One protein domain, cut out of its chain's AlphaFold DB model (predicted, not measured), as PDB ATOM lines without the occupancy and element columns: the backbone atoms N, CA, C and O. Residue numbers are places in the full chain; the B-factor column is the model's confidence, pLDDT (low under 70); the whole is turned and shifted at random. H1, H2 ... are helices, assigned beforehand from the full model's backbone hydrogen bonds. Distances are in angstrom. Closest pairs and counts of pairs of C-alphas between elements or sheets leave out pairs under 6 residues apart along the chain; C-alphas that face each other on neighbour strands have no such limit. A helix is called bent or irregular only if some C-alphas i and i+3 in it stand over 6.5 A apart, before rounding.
ATOM      1  N   SER A 249     -21.084 -20.414 119.444       32.78
ATOM      2  CA  SER A 249     -19.868 -21.248 119.582       32.78
ATOM      3  C   SER A 249     -18.924 -20.797 120.700       32.78
ATOM      4  O   SER A 249     -18.025 -21.541 121.077       32.78
ATOM      5  N   LYS A 250     -19.107 -19.579 121.224       46.09
ATOM      6  CA  LYS A 250     -18.396 -19.091 122.419       46.09
ATOM      7  C   LYS A 250     -19.246 -19.252 123.680       46.09
ATOM      8  O   LYS A 250     -18.685 -19.243 124.769       46.09
ATOM      9  N   GLU A 251     -20.559 -19.454 123.535       45.59
ATOM     10  CA  GLU A 251     -21.475 -19.776 124.631       45.59
ATOM     11  C   GLU A 251     -21.000 -20.977 125.454       45.59
ATOM     12  O   GLU A 251     -20.713 -20.768 126.619       45.59
ATOM     13  N   GLU A 252     -20.828 -22.191 124.919       39.25
ATOM     14  CA  GLU A 252     -20.579 -23.369 125.783       39.25
ATOM     15  C   GLU A 252     -19.273 -23.322 126.596       39.25
ATOM     16  O   GLU A 252     -19.290 -23.632 127.789       39.25
ATOM     17  N   LEU A 253     -18.154 -22.877 126.009       43.31
ATOM     18  CA  LEU A 253     -16.892 -22.745 126.752       43.31
ATOM     19  C   LEU A 253     -16.987 -21.642 127.821       43.31
ATOM     20  O   LEU A 253     -16.496 -21.819 128.935       43.31
ATOM     21  N   ASN A 254     -17.674 -20.536 127.515       47.56
ATOM     22  CA  ASN A 254     -17.931 -19.473 128.484       47.56
ATOM     23  C   ASN A 254     -18.941 -19.913 129.554       47.56
ATOM     24  O   ASN A 254     -18.733 -19.607 130.715       47.56
ATOM     25  N   ILE A 255     -19.992 -20.667 129.217       53.34
ATOM     26  CA  ILE A 255     -20.939 -21.258 130.174       53.34
ATOM     27  C   ILE A 255     -20.175 -22.168 131.135       53.34
ATOM     28  O   ILE A 255     -20.346 -22.050 132.342       53.34
ATOM     29  N   ALA A 256     -19.286 -23.029 130.630       49.66
ATOM     30  CA  ALA A 256     -18.464 -23.898 131.468       49.66
ATOM     31  C   ALA A 256     -17.488 -23.107 132.362       49.66
ATOM     32  O   ALA A 256     -17.351 -23.439 133.539       49.66
ATOM     33  N   PHE A 257     -16.845 -22.057 131.836       54.44
ATOM     34  CA  PHE A 257     -15.966 -21.174 132.610       54.44
ATOM     35  C   PHE A 257     -16.735 -20.380 133.672       54.44
ATOM     36  O   PHE A 257     -16.409 -20.466 134.850       54.44
ATOM     37  N   PHE A 258     -17.780 -19.646 133.287       61.34
ATOM     38  CA  PHE A 258     -18.553 -18.805 134.196       61.34
ATOM     39  C   PHE A 258     -19.359 -19.622 135.200       61.34
ATOM     40  O   PHE A 258     -19.455 -19.189 136.340       61.34
ATOM     41  N   ARG A 259     -19.834 -20.828 134.855       65.19
ATOM     42  CA  ARG A 259     -20.403 -21.752 135.843       65.19
ATOM     43  C   ARG A 259     -19.344 -22.186 136.858       65.19
ATOM     44  O   ARG A 259     -19.590 -22.052 138.048       65.19
ATOM     45  N   LYS A 260     -18.145 -22.595 136.421       62.38
ATOM     46  CA  LYS A 260     -17.032 -22.916 137.339       62.38
ATOM     47  C   LYS A 260     -16.576 -21.720 138.177       62.38
ATOM     48  O   LYS A 260     -16.183 -21.898 139.321       62.38
ATOM     49  N   PHE A 261     -16.643 -20.506 137.637       64.00
ATOM     50  CA  PHE A 261     -16.296 -19.275 138.350       64.00
ATOM     51  C   PHE A 261     -17.390 -18.870 139.355       64.00
ATOM     52  O   PHE A 261     -17.080 -18.454 140.465       64.00
ATOM     53  N   GLN A 262     -18.668 -19.078 139.018       73.69
ATOM     54  CA  GLN A 262     -19.802 -18.959 139.941       73.69
ATOM     55  C   GLN A 262     -19.718 -20.005 141.068       73.69
ATOM     56  O   GLN A 262     -19.876 -19.651 142.232       73.69
ATOM     57  N   GLU A 263     -19.439 -21.270 140.735       76.44
ATOM     58  CA  GLU A 263     -19.184 -22.369 141.682       76.44
ATOM     59  C   GLU A 263     -18.003 -22.029 142.611       76.44
ATOM     60  O   GLU A 263     -18.120 -22.188 143.824       76.44
ATOM     61  N   PHE A 264     -16.910 -21.487 142.059       72.88
ATOM     62  CA  PHE A 264     -15.750 -21.010 142.814       72.88
ATOM     63  C   PHE A 264     -16.127 -19.886 143.789       72.88
ATOM     64  O   PHE A 264     -16.021 -20.091 144.991       72.88
ATOM     65  N   ILE A 265     -16.628 -18.727 143.335       73.81
ATOM     66  CA  ILE A 265     -16.890 -17.596 144.253       73.81
ATOM     67  C   ILE A 265     -17.986 -17.928 145.292       73.81
ATOM     68  O   ILE A 265     -17.955 -17.425 146.416       73.81
ATOM     69  N   ARG A 266     -18.916 -18.848 144.995       79.62
ATOM     70  CA  ARG A 266     -19.872 -19.366 145.995       79.62
ATOM     71  C   ARG A 266     -19.223 -20.199 147.108       79.62
ATOM     72  O   ARG A 266     -19.799 -20.284 148.187       79.62
ATOM     73  N   ALA A 267     -18.055 -20.800 146.880       80.19
ATOM     74  CA  ALA A 267     -17.319 -21.573 147.886       80.19
ATOM     75  C   ALA A 267     -16.438 -20.712 148.819       80.19
ATOM     76  O   ALA A 267     -15.974 -21.204 149.855       80.19
ATOM     77  N   TYR A 268     -16.225 -19.438 148.471       82.62
ATOM     78  CA  TYR A 268     -15.352 -18.502 149.184       82.62
ATOM     79  C   TYR A 268     -16.102 -17.192 149.513       82.62
ATOM     80  O   TYR A 268     -16.025 -16.242 148.729       82.62
ATOM     81  N   PRO A 269     -16.844 -17.117 150.643       84.06
ATOM     82  CA  PRO A 269     -17.540 -15.898 151.077       84.06
ATOM     83  C   PRO A 269     -16.631 -14.663 151.137       84.06
ATOM     84  O   PRO A 269     -17.048 -13.567 150.775       84.06
ATOM     85  N   GLU A 270     -15.357 -14.844 151.485       84.00
ATOM     86  CA  GLU A 270     -14.353 -13.781 151.499       84.00
ATOM     87  C   GLU A 270     -14.172 -13.100 150.128       84.00
ATOM     88  O   GLU A 270     -14.009 -11.885 150.053       84.00
ATOM     89  N   VAL A 271     -14.303 -13.835 149.018       81.00
ATOM     90  CA  VAL A 271     -14.198 -13.269 147.660       81.00
ATOM     91  C   VAL A 271     -15.417 -12.396 147.332       81.00
ATOM     92  O   VAL A 271     -15.311 -11.457 146.545       81.00
ATOM     93  N   GLN A 272     -16.563 -12.656 147.969       83.50
ATOM     94  CA  GLN A 272     -17.786 -11.855 147.839       83.50
ATOM     95  C   GLN A 272     -17.657 -10.522 148.588       83.50
ATOM     96  O   GLN A 272     -18.179  -9.513 148.122       83.50
ATOM     97  N   VAL A 273     -16.919 -10.508 149.706       84.50
ATOM     98  CA  VAL A 273     -16.590  -9.295 150.469       84.50
ATOM     99  C   VAL A 273     -15.519  -8.457 149.767       84.50
ATOM    100  O   VAL A 273     -15.677  -7.243 149.681       84.50
ATOM    101  N   VAL A 274     -14.476  -9.077 149.194       83.56
ATOM    102  CA  VAL A 274     -13.417  -8.346 148.464       83.56
ATOM    103  C   VAL A 274     -13.902  -7.795 147.116       83.56
ATOM    104  O   VAL A 274     -13.544  -6.675 146.744       83.56
ATOM    105  N   PHE A 275     -14.744  -8.542 146.390       80.81
ATOM    106  CA  PHE A 275     -15.229  -8.176 145.051       80.81
ATOM    107  C   PHE A 275     -16.772  -8.138 144.950       80.81
ATOM    108  O   PHE A 275     -17.362  -8.876 144.150       80.81
ATOM    109  N   PRO A 276     -17.465  -7.290 145.737       85.88
ATOM    110  CA  PRO A 276     -18.920  -7.327 145.878       85.88
ATOM    111  C   PRO A 276     -19.668  -6.885 144.614       85.88
ATOM    112  O   PRO A 276     -20.708  -7.459 144.281       85.88
ATOM    113  N   THR A 277     -19.155  -5.901 143.865       81.81
ATOM    114  CA  THR A 277     -19.794  -5.459 142.614       81.81
ATOM    115  C   THR A 277     -19.636  -6.526 141.525       81.81
ATOM    116  O   THR A 277     -20.578  -6.815 140.786       81.81
ATOM    117  N   THR A 278     -18.460  -7.148 141.450       78.88
ATOM    118  CA  THR A 278     -18.123  -8.225 140.512       78.88
ATOM    119  C   THR A 278     -18.922  -9.484 140.819       78.88
ATOM    120  O   THR A 278     -19.499 -10.067 139.903       78.88
ATOM    121  N   TYR A 279     -19.020  -9.872 142.094       81.69
ATOM    122  CA  TYR A 279     -19.850 -10.987 142.545       81.69
ATOM    123  C   TYR A 279     -21.318 -10.762 142.186       81.69
ATOM    124  O   TYR A 279     -21.930 -11.634 141.570       81.69
ATOM    125  N   LYS A 280     -21.865  -9.573 142.477       82.06
ATOM    126  CA  LYS A 280     -23.245  -9.240 142.110       82.06
ATOM    127  C   LYS A 280     -23.475  -9.350 140.600       82.06
ATOM    128  O   LYS A 280     -24.381 -10.065 140.183       82.06
ATOM    129  N   PHE A 281     -22.629  -8.735 139.769       75.69
ATOM    130  CA  PHE A 281     -22.748  -8.875 138.312       75.69
ATOM    131  C   PHE A 281     -22.554 -10.319 137.823       75.69
ATOM    132  O   PHE A 281     -23.159 -10.700 136.825       75.69
ATOM    133  N   LEU A 282     -21.753 -11.141 138.504       74.69
ATOM    134  CA  LEU A 282     -21.581 -12.554 138.161       74.69
ATOM    135  C   LEU A 282     -22.801 -13.415 138.548       74.69
ATOM    136  O   LEU A 282     -23.022 -14.450 137.918       74.69
ATOM    137  N   MET A 283     -23.585 -13.017 139.557       77.19
ATOM    138  CA  MET A 283     -24.738 -13.779 140.066       77.19
ATOM    139  C   MET A 283     -26.089 -13.315 139.505       77.19
ATOM    140  O   MET A 283     -26.944 -14.161 139.253       77.19
ATOM    141  N   ASP A 284     -26.268 -12.017 139.240       70.44
ATOM    142  CA  ASP A 284     -27.505 -11.435 138.686       70.44
ATOM    143  C   ASP A 284     -27.748 -11.812 137.201       70.44
ATOM    144  O   ASP A 284     -28.798 -11.498 136.634       70.44
ATOM    145  N   ILE A 285     -26.782 -12.457 136.531       55.88
ATOM    146  CA  ILE A 285     -26.803 -12.704 135.081       55.88
ATOM    147  C   ILE A 285     -27.168 -14.157 134.744       55.88
ATOM    148  O   ILE A 285     -26.407 -15.098 134.977       55.88
ATOM    149  N   TYR A 286     -28.313 -14.319 134.077       55.31
ATOM    150  CA  TYR A 286     -28.702 -15.575 133.435       55.31
ATOM    151  C   TYR A 286     -27.755 -15.955 132.279       55.31
ATOM    152  O   TYR A 286     -27.204 -15.106 131.575       55.31
ATOM    153  N   SER A 287     -27.610 -17.262 132.049       53.19
ATOM    154  CA  SER A 287     -26.561 -17.923 131.254       53.19
ATOM    155  C   SER A 287     -26.630 -17.756 129.722       53.19
ATOM    156  O   SER A 287     -26.326 -18.686 128.976       53.19
ATOM    157  N   TYR A 288     -27.036 -16.585 129.222       49.75
ATOM    158  CA  TYR A 288     -27.247 -16.339 127.788       49.75
ATOM    159  C   TYR A 288     -26.965 -14.898 127.304       49.75
ATOM    160  O   TYR A 288     -27.320 -14.556 126.179       49.75
ATOM    161  N   GLN A 289     -26.298 -14.034 128.092       55.78
ATOM    162  CA  GLN A 289     -25.958 -12.649 127.675       55.78
ATOM    163  C   GLN A 289     -24.461 -12.266 127.787       55.78
ATOM    164  O   GLN A 289     -24.100 -11.092 127.901       55.78
ATOM    165  N   TYR A 290     -23.561 -13.249 127.667       54.72
ATOM    166  CA  TYR A 290     -22.101 -13.111 127.837       54.72
ATOM    167  C   TYR A 290     -21.432 -11.934 127.095       54.72
ATOM    168  O   TYR A 290     -20.464 -11.361 127.593       54.72
ATOM    169  N   ALA A 291     -21.938 -11.536 125.923       45.53
ATOM    170  CA  ALA A 291     -21.355 -10.454 125.121       45.53
ATOM    171  C   ALA A 291     -21.568  -9.039 125.706       45.53
ATOM    172  O   ALA A 291     -20.816  -8.126 125.364       45.53
ATOM    173  N   ALA A 292     -22.568  -8.844 126.572       55.00
ATOM    174  CA  ALA A 292     -22.752  -7.610 127.348       55.00
ATOM    175  C   ALA A 292     -22.045  -7.670 128.715       55.00
ATOM    176  O   ALA A 292     -21.772  -6.638 129.323       55.00
ATOM    177  N   MET A 293     -21.720  -8.879 129.177       62.09
ATOM    178  CA  MET A 293     -21.214  -9.137 130.521       62.09
ATOM    179  C   MET A 293     -19.740  -8.764 130.711       62.09
ATOM    180  O   MET A 293     -19.395  -8.266 131.773       62.09
ATOM    181  N   LEU A 294     -18.861  -8.956 129.717       57.69
ATOM    182  CA  LEU A 294     -17.430  -8.639 129.889       57.69
ATOM    183  C   LEU A 294     -17.160  -7.151 130.221       57.69
ATOM    184  O   LEU A 294     -16.377  -6.904 131.136       57.69
ATOM    185  N   PRO A 295     -17.812  -6.156 129.581       55.66
ATOM    186  CA  PRO A 295     -17.729  -4.762 130.025       55.66
ATOM    187  C   PRO A 295     -18.284  -4.528 131.437       55.66
ATOM    188  O   PRO A 295     -17.680  -3.778 132.196       55.66
ATOM    189  N   ALA A 296     -19.394  -5.179 131.807       63.28
ATOM    190  CA  ALA A 296     -20.008  -5.031 133.130       63.28
ATOM    191  C   ALA A 296     -19.137  -5.635 134.246       63.28
ATOM    192  O   ALA A 296     -18.901  -4.980 135.254       63.28
ATOM    193  N   LEU A 297     -18.581  -6.833 134.035       62.09
ATOM    194  CA  LEU A 297     -17.614  -7.451 134.944       62.09
ATOM    195  C   LEU A 297     -16.313  -6.647 135.014       62.09
ATOM    196  O   LEU A 297     -15.805  -6.460 136.109       62.09
ATOM    197  N   ARG A 298     -15.797  -6.107 133.896       56.84
ATOM    198  CA  ARG A 298     -14.618  -5.221 133.931       56.84
ATOM    199  C   ARG A 298     -14.900  -3.938 134.721       56.84
ATOM    200  O   ARG A 298     -14.044  -3.514 135.486       56.84
ATOM    201  N   ALA A 299     -16.081  -3.339 134.570       62.91
ATOM    202  CA  ALA A 299     -16.479  -2.154 135.331       62.91
ATOM    203  C   ALA A 299     -16.714  -2.464 136.822       62.91
ATOM    204  O   ALA A 299     -16.306  -1.682 137.674       62.91
ATOM    205  N   GLY A 300     -17.320  -3.613 137.141       66.94
ATOM    206  CA  GLY A 300     -17.470  -4.106 138.513       66.94
ATOM    207  C   GLY A 300     -16.123  -4.373 139.177       66.94
ATOM    208  O   GLY A 300     -15.869  -3.848 140.253       66.94
ATOM    209  N   PHE A 301     -15.228  -5.079 138.486       70.69
ATOM    210  CA  PHE A 301     -13.883  -5.388 138.963       70.69
ATOM    211  C   PHE A 301     -13.028  -4.130 139.119       70.69
ATOM    212  O   PHE A 301     -12.360  -3.978 140.132       70.69
ATOM    213  N   GLN A 302     -13.112  -3.170 138.190       64.06
ATOM    214  CA  GLN A 302     -12.461  -1.869 138.357       64.06
ATOM    215  C   GLN A 302     -13.024  -1.101 139.559       64.06
ATOM    216  O   GLN A 302     -12.263  -0.484 140.296       64.06
ATOM    217  N   LYS A 303     -14.342  -1.140 139.789       71.00
ATOM    218  CA  LYS A 303     -14.962  -0.494 140.952       71.00
ATOM    219  C   LYS A 303     -14.542  -1.164 142.264       71.00
ATOM    220  O   LYS A 303     -14.279  -0.457 143.231       71.00
ATOM    221  N   ASP A 304     -14.450  -2.489 142.287       75.81
ATOM    222  CA  ASP A 304     -14.016  -3.248 143.460       75.81
ATOM    223  C   ASP A 304     -12.511  -3.076 143.723       75.81
ATOM    224  O   ASP A 304     -12.138  -2.869 144.870       75.81
ATOM    225  N   LEU A 305     -11.656  -3.028 142.691       71.81
ATOM    226  CA  LEU A 305     -10.246  -2.626 142.825       71.81
ATOM    227  C   LEU A 305     -10.116  -1.189 143.352       71.81
ATOM    228  O   LEU A 305      -9.331  -0.915 144.257       71.81
ATOM    229  N   ASN A 306     -10.943  -0.264 142.858       70.62
ATOM    230  CA  ASN A 306     -10.979   1.108 143.363       70.62
ATOM    231  C   ASN A 306     -11.483   1.190 144.824       70.62
ATOM    232  O   ASN A 306     -11.210   2.190 145.490       70.62
ATOM    233  N   ALA A 307     -12.174   0.163 145.328       77.25
ATOM    234  CA  ALA A 307     -12.641   0.027 146.710       77.25
ATOM    235  C   ALA A 307     -11.833  -1.000 147.535       77.25
ATOM    236  O   ALA A 307     -12.188  -1.274 148.680       77.25
ATOM    237  N   PHE A 308     -10.749  -1.561 146.984       78.25
ATOM    238  CA  PHE A 308     -10.115  -2.783 147.492       78.25
ATOM    239  C   PHE A 308      -9.678  -2.676 148.952       78.25
ATOM    240  O   PHE A 308      -9.955  -3.577 149.735       78.25
ATOM    241  N   SER A 309      -9.087  -1.544 149.347       80.56
ATOM    242  CA  SER A 309      -8.656  -1.309 150.728       80.56
ATOM    243  C   SER A 309      -9.822  -1.383 151.724       80.56
ATOM    244  O   SER A 309      -9.715  -2.018 152.769       80.56
ATOM    245  N   LYS A 310     -10.970  -0.793 151.365       84.94
ATOM    246  CA  LYS A 310     -12.207  -0.796 152.161       84.94
ATOM    247  C   LYS A 310     -12.838  -2.185 152.225       84.94
ATOM    248  O   LYS A 310     -13.286  -2.616 153.284       84.94
ATOM    249  N   ASN A 311     -12.824  -2.895 151.101       84.06
ATOM    250  CA  ASN A 311     -13.348  -4.251 150.994       84.06
ATOM    251  C   ASN A 311     -12.476  -5.271 151.760       84.06
ATOM    252  O   ASN A 311     -13.007  -6.216 152.334       84.06
ATOM    253  N   LEU A 312     -11.152  -5.069 151.823       84.88
ATOM    254  CA  LEU A 312     -10.245  -5.884 152.640       84.88
ATOM    255  C   LEU A 312     -10.452  -5.677 154.146       84.88
ATOM    256  O   LEU A 312     -10.383  -6.657 154.882       84.88
ATOM    257  N   ILE A 313     -10.734  -4.453 154.616       86.00
ATOM    258  CA  ILE A 313     -11.038  -4.211 156.043       86.00
ATOM    259  C   ILE A 313     -12.224  -5.080 156.484       86.00
ATOM    260  O   ILE A 313     -12.139  -5.754 157.507       86.00
ATOM    261  N   ALA A 314     -13.278  -5.150 155.664       87.62
ATOM    262  CA  ALA A 314     -14.482  -5.933 155.944       87.62
ATOM    263  C   ALA A 314     -14.254  -7.462 156.029       87.62
ATOM    264  O   ALA A 314     -15.129  -8.186 156.504       87.62
ATOM    265  N   LEU A 315     -13.085  -7.988 155.629       87.81
ATOM    266  CA  LEU A 315     -12.745  -9.403 155.849       87.81
ATOM    267  C   LEU A 315     -12.599  -9.767 157.327       87.81
ATOM    268  O   LEU A 315     -12.798 -10.926 157.684       87.81
ATOM    269  N   ARG A 316     -12.255  -8.803 158.188       87.25
ATOM    270  CA  ARG A 316     -12.122  -9.034 159.634       87.25
ATOM    271  C   ARG A 316     -13.473  -9.251 160.323       87.25
ATOM    272  O   ARG A 316     -13.512  -9.820 161.409       87.25
ATOM    273  N   ASP A 317     -14.552  -8.774 159.699       88.38
ATOM    274  CA  ASP A 317     -15.910  -8.807 160.241       88.38
ATOM    275  C   ASP A 317     -16.618 -10.136 159.886       88.38
ATOM    276  O   ASP A 317     -17.653 -10.466 160.464       88.38
ATOM    277  N   LEU A 318     -16.040 -10.929 158.969       87.56
ATOM    278  CA  LEU A 318     -16.504 -12.274 158.617       87.56
ATOM    279  C   LEU A 318     -16.301 -13.279 159.754       87.56
ATOM    280  O   LEU A 318     -15.331 -13.225 160.511       87.56
ATOM    281  N   SER A 319     -17.197 -14.259 159.819       88.00
ATOM    282  CA  SER A 319     -17.285 -15.242 160.895       88.00
ATOM    283  C   SER A 319     -17.584 -16.654 160.374       88.00
ATOM    284  O   SER A 319     -17.902 -16.874 159.208       88.00
ATOM    285  N   ALA A 320     -17.567 -17.646 161.268       85.25
ATOM    286  CA  ALA A 320     -18.029 -18.999 160.952       85.25
ATOM    287  C   ALA A 320     -19.544 -19.096 160.636       85.25
ATOM    288  O   ALA A 320     -19.985 -20.148 160.166       85.25
ATOM    289  N   ALA A 321     -20.338 -18.044 160.886       85.44
ATOM    290  CA  ALA A 321     -21.765 -17.991 160.550       85.44
ATOM    291  C   ALA A 321     -22.024 -17.617 159.077       85.44
ATOM    292  O   ALA A 321     -23.064 -17.978 158.533       85.44
ATOM    293  N   ASP A 322     -21.062 -16.971 158.412       86.62
ATOM    294  CA  ASP A 322     -21.131 -16.580 156.993       86.62
ATOM    295  C   ASP A 322     -20.836 -17.755 156.035       86.62
ATOM    296  O   ASP A 322     -20.906 -17.637 154.809       86.62
ATOM    297  N   CYS A 323     -20.514 -18.921 156.599       84.50
ATOM    298  CA  CYS A 323     -20.301 -20.173 155.888       84.50
ATOM    299  C   CYS A 323     -21.573 -21.036 155.841       84.50
ATOM    300  O   CYS A 323     -22.292 -21.123 156.836       84.50
ATOM    301  N   PRO A 324     -21.804 -21.797 154.749       81.88
ATOM    302  CA  PRO A 324     -22.837 -22.831 154.716       81.88
ATOM    303  C   PRO A 324     -22.709 -23.810 155.892       81.88
ATOM    304  O   PRO A 324     -21.597 -24.215 156.243       81.88
ATOM    305  N   THR A 325     -23.849 -24.213 156.464       76.88
ATOM    306  CA  THR A 325     -23.962 -24.903 157.763       76.88
ATOM    307  C   THR A 325     -22.996 -26.074 157.945       76.88
ATOM    308  O   THR A 325     -22.390 -26.194 159.009       76.88
ATOM    309  N   ASP A 326     -22.783 -26.879 156.903       80.75
ATOM    310  CA  ASP A 326     -21.996 -28.119 156.962       80.75
ATOM    311  C   ASP A 326     -20.553 -27.976 156.428       80.75
ATOM    312  O   ASP A 326     -19.805 -28.950 156.343       80.75
ATOM    313  N   ASN A 327     -20.118 -26.764 156.056       84.81
ATOM    314  CA  ASN A 327     -18.805 -26.535 155.443       84.81
ATOM    315  C   ASN A 327     -17.732 -26.147 156.477       84.81
ATOM    316  O   ASN A 327     -17.347 -24.981 156.589       84.81
ATOM    317  N   GLN A 328     -17.210 -27.132 157.214       88.50
ATOM    318  CA  GLN A 328     -16.189 -26.886 158.245       88.50
ATOM    319  C   GLN A 328     -14.928 -26.194 157.688       88.50
ATOM    320  O   GLN A 328     -14.483 -25.205 158.259       88.50
ATOM    321  N   LYS A 329     -14.445 -26.587 156.498       88.44
ATOM    322  CA  LYS A 329     -13.284 -25.953 155.830       88.44
ATOM    323  C   LYS A 329     -13.492 -24.476 155.467       88.44
ATOM    324  O   LYS A 329     -12.525 -23.766 155.190       88.44
ATOM    325  N   CYS A 330     -14.740 -24.015 155.400       87.50
ATOM    326  CA  CYS A 330     -15.064 -22.596 155.323       87.50
ATOM    327  C   CYS A 330     -14.946 -21.947 156.706       87.50
ATOM    328  O   CYS A 330     -14.234 -20.956 156.848       87.50
ATOM    329  N   LYS A 331     -15.565 -22.546 157.730       89.00
ATOM    330  CA  LYS A 331     -15.564 -22.033 159.109       89.00
ATOM    331  C   LYS A 331     -14.156 -21.898 159.681       89.00
ATOM    332  O   LYS A 331     -13.831 -20.841 160.211       89.00
TER     333      LYS A 331
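What this domain is: This is residues 249 to 331 of the 798 residues of an uncharacterized protein of Niastella vici (UniProt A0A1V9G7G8). Helices form a flat slab: H1 runs along one side, H4 and H5 arch over the other, short H2 and H3 fill the middle, and small H6 sits past the end of H1. The 83 printed residues, with six named helices, H1 to H6, are all helix in class, only just compact, close to loose (radius of gyration of the C-alphas 14.1 A), and span 41 by 32 by 15 A.

Where its parts are: Find C-alpha 249 at (-19.868, -21.248, 119.582); from there H1 runs 28.4 A to residue 267, only just irregular, with C-alphas 249 and 252 6.6 A apart. Next come H2, residues 269 to 274, H3, 276 to 283, H4, 290 to 306, 23.8 A, H5, 308 to 317, 15.2 A, and H6, 328 to 331, ending at (-15.564, -22.033, 159.109).

How they stand to each other: With residues 258 to 265 alone, H1 touches H3, closest at C-alphas 262 and 282, 6.9 A, at a steep tilt of 52 degrees. H3 and H4 are a hairpin; C-alphas 278 and 300 are closest, 4.6 A. H2 touches H5, closest at C-alphas 274 and 311, 4.8 A. H6 is close to H1 but not clearly touching, C-alphas 330 and 267 being closest, 7.8 A. Every O i to N i+4 pair is within hydrogen-bond range in H2 and H3, against 14 of 15 in H1, 10 of 13 in H4 and 3 of 6 in H5; H6 is too short for one.

The domain as a whole: C-alphas 249 and 317 are farthest apart, 42.7 A. The printed part has no cut and no long link. Look for pLDDT under 70 at residues 249 to 261, 285 to 300 and 302.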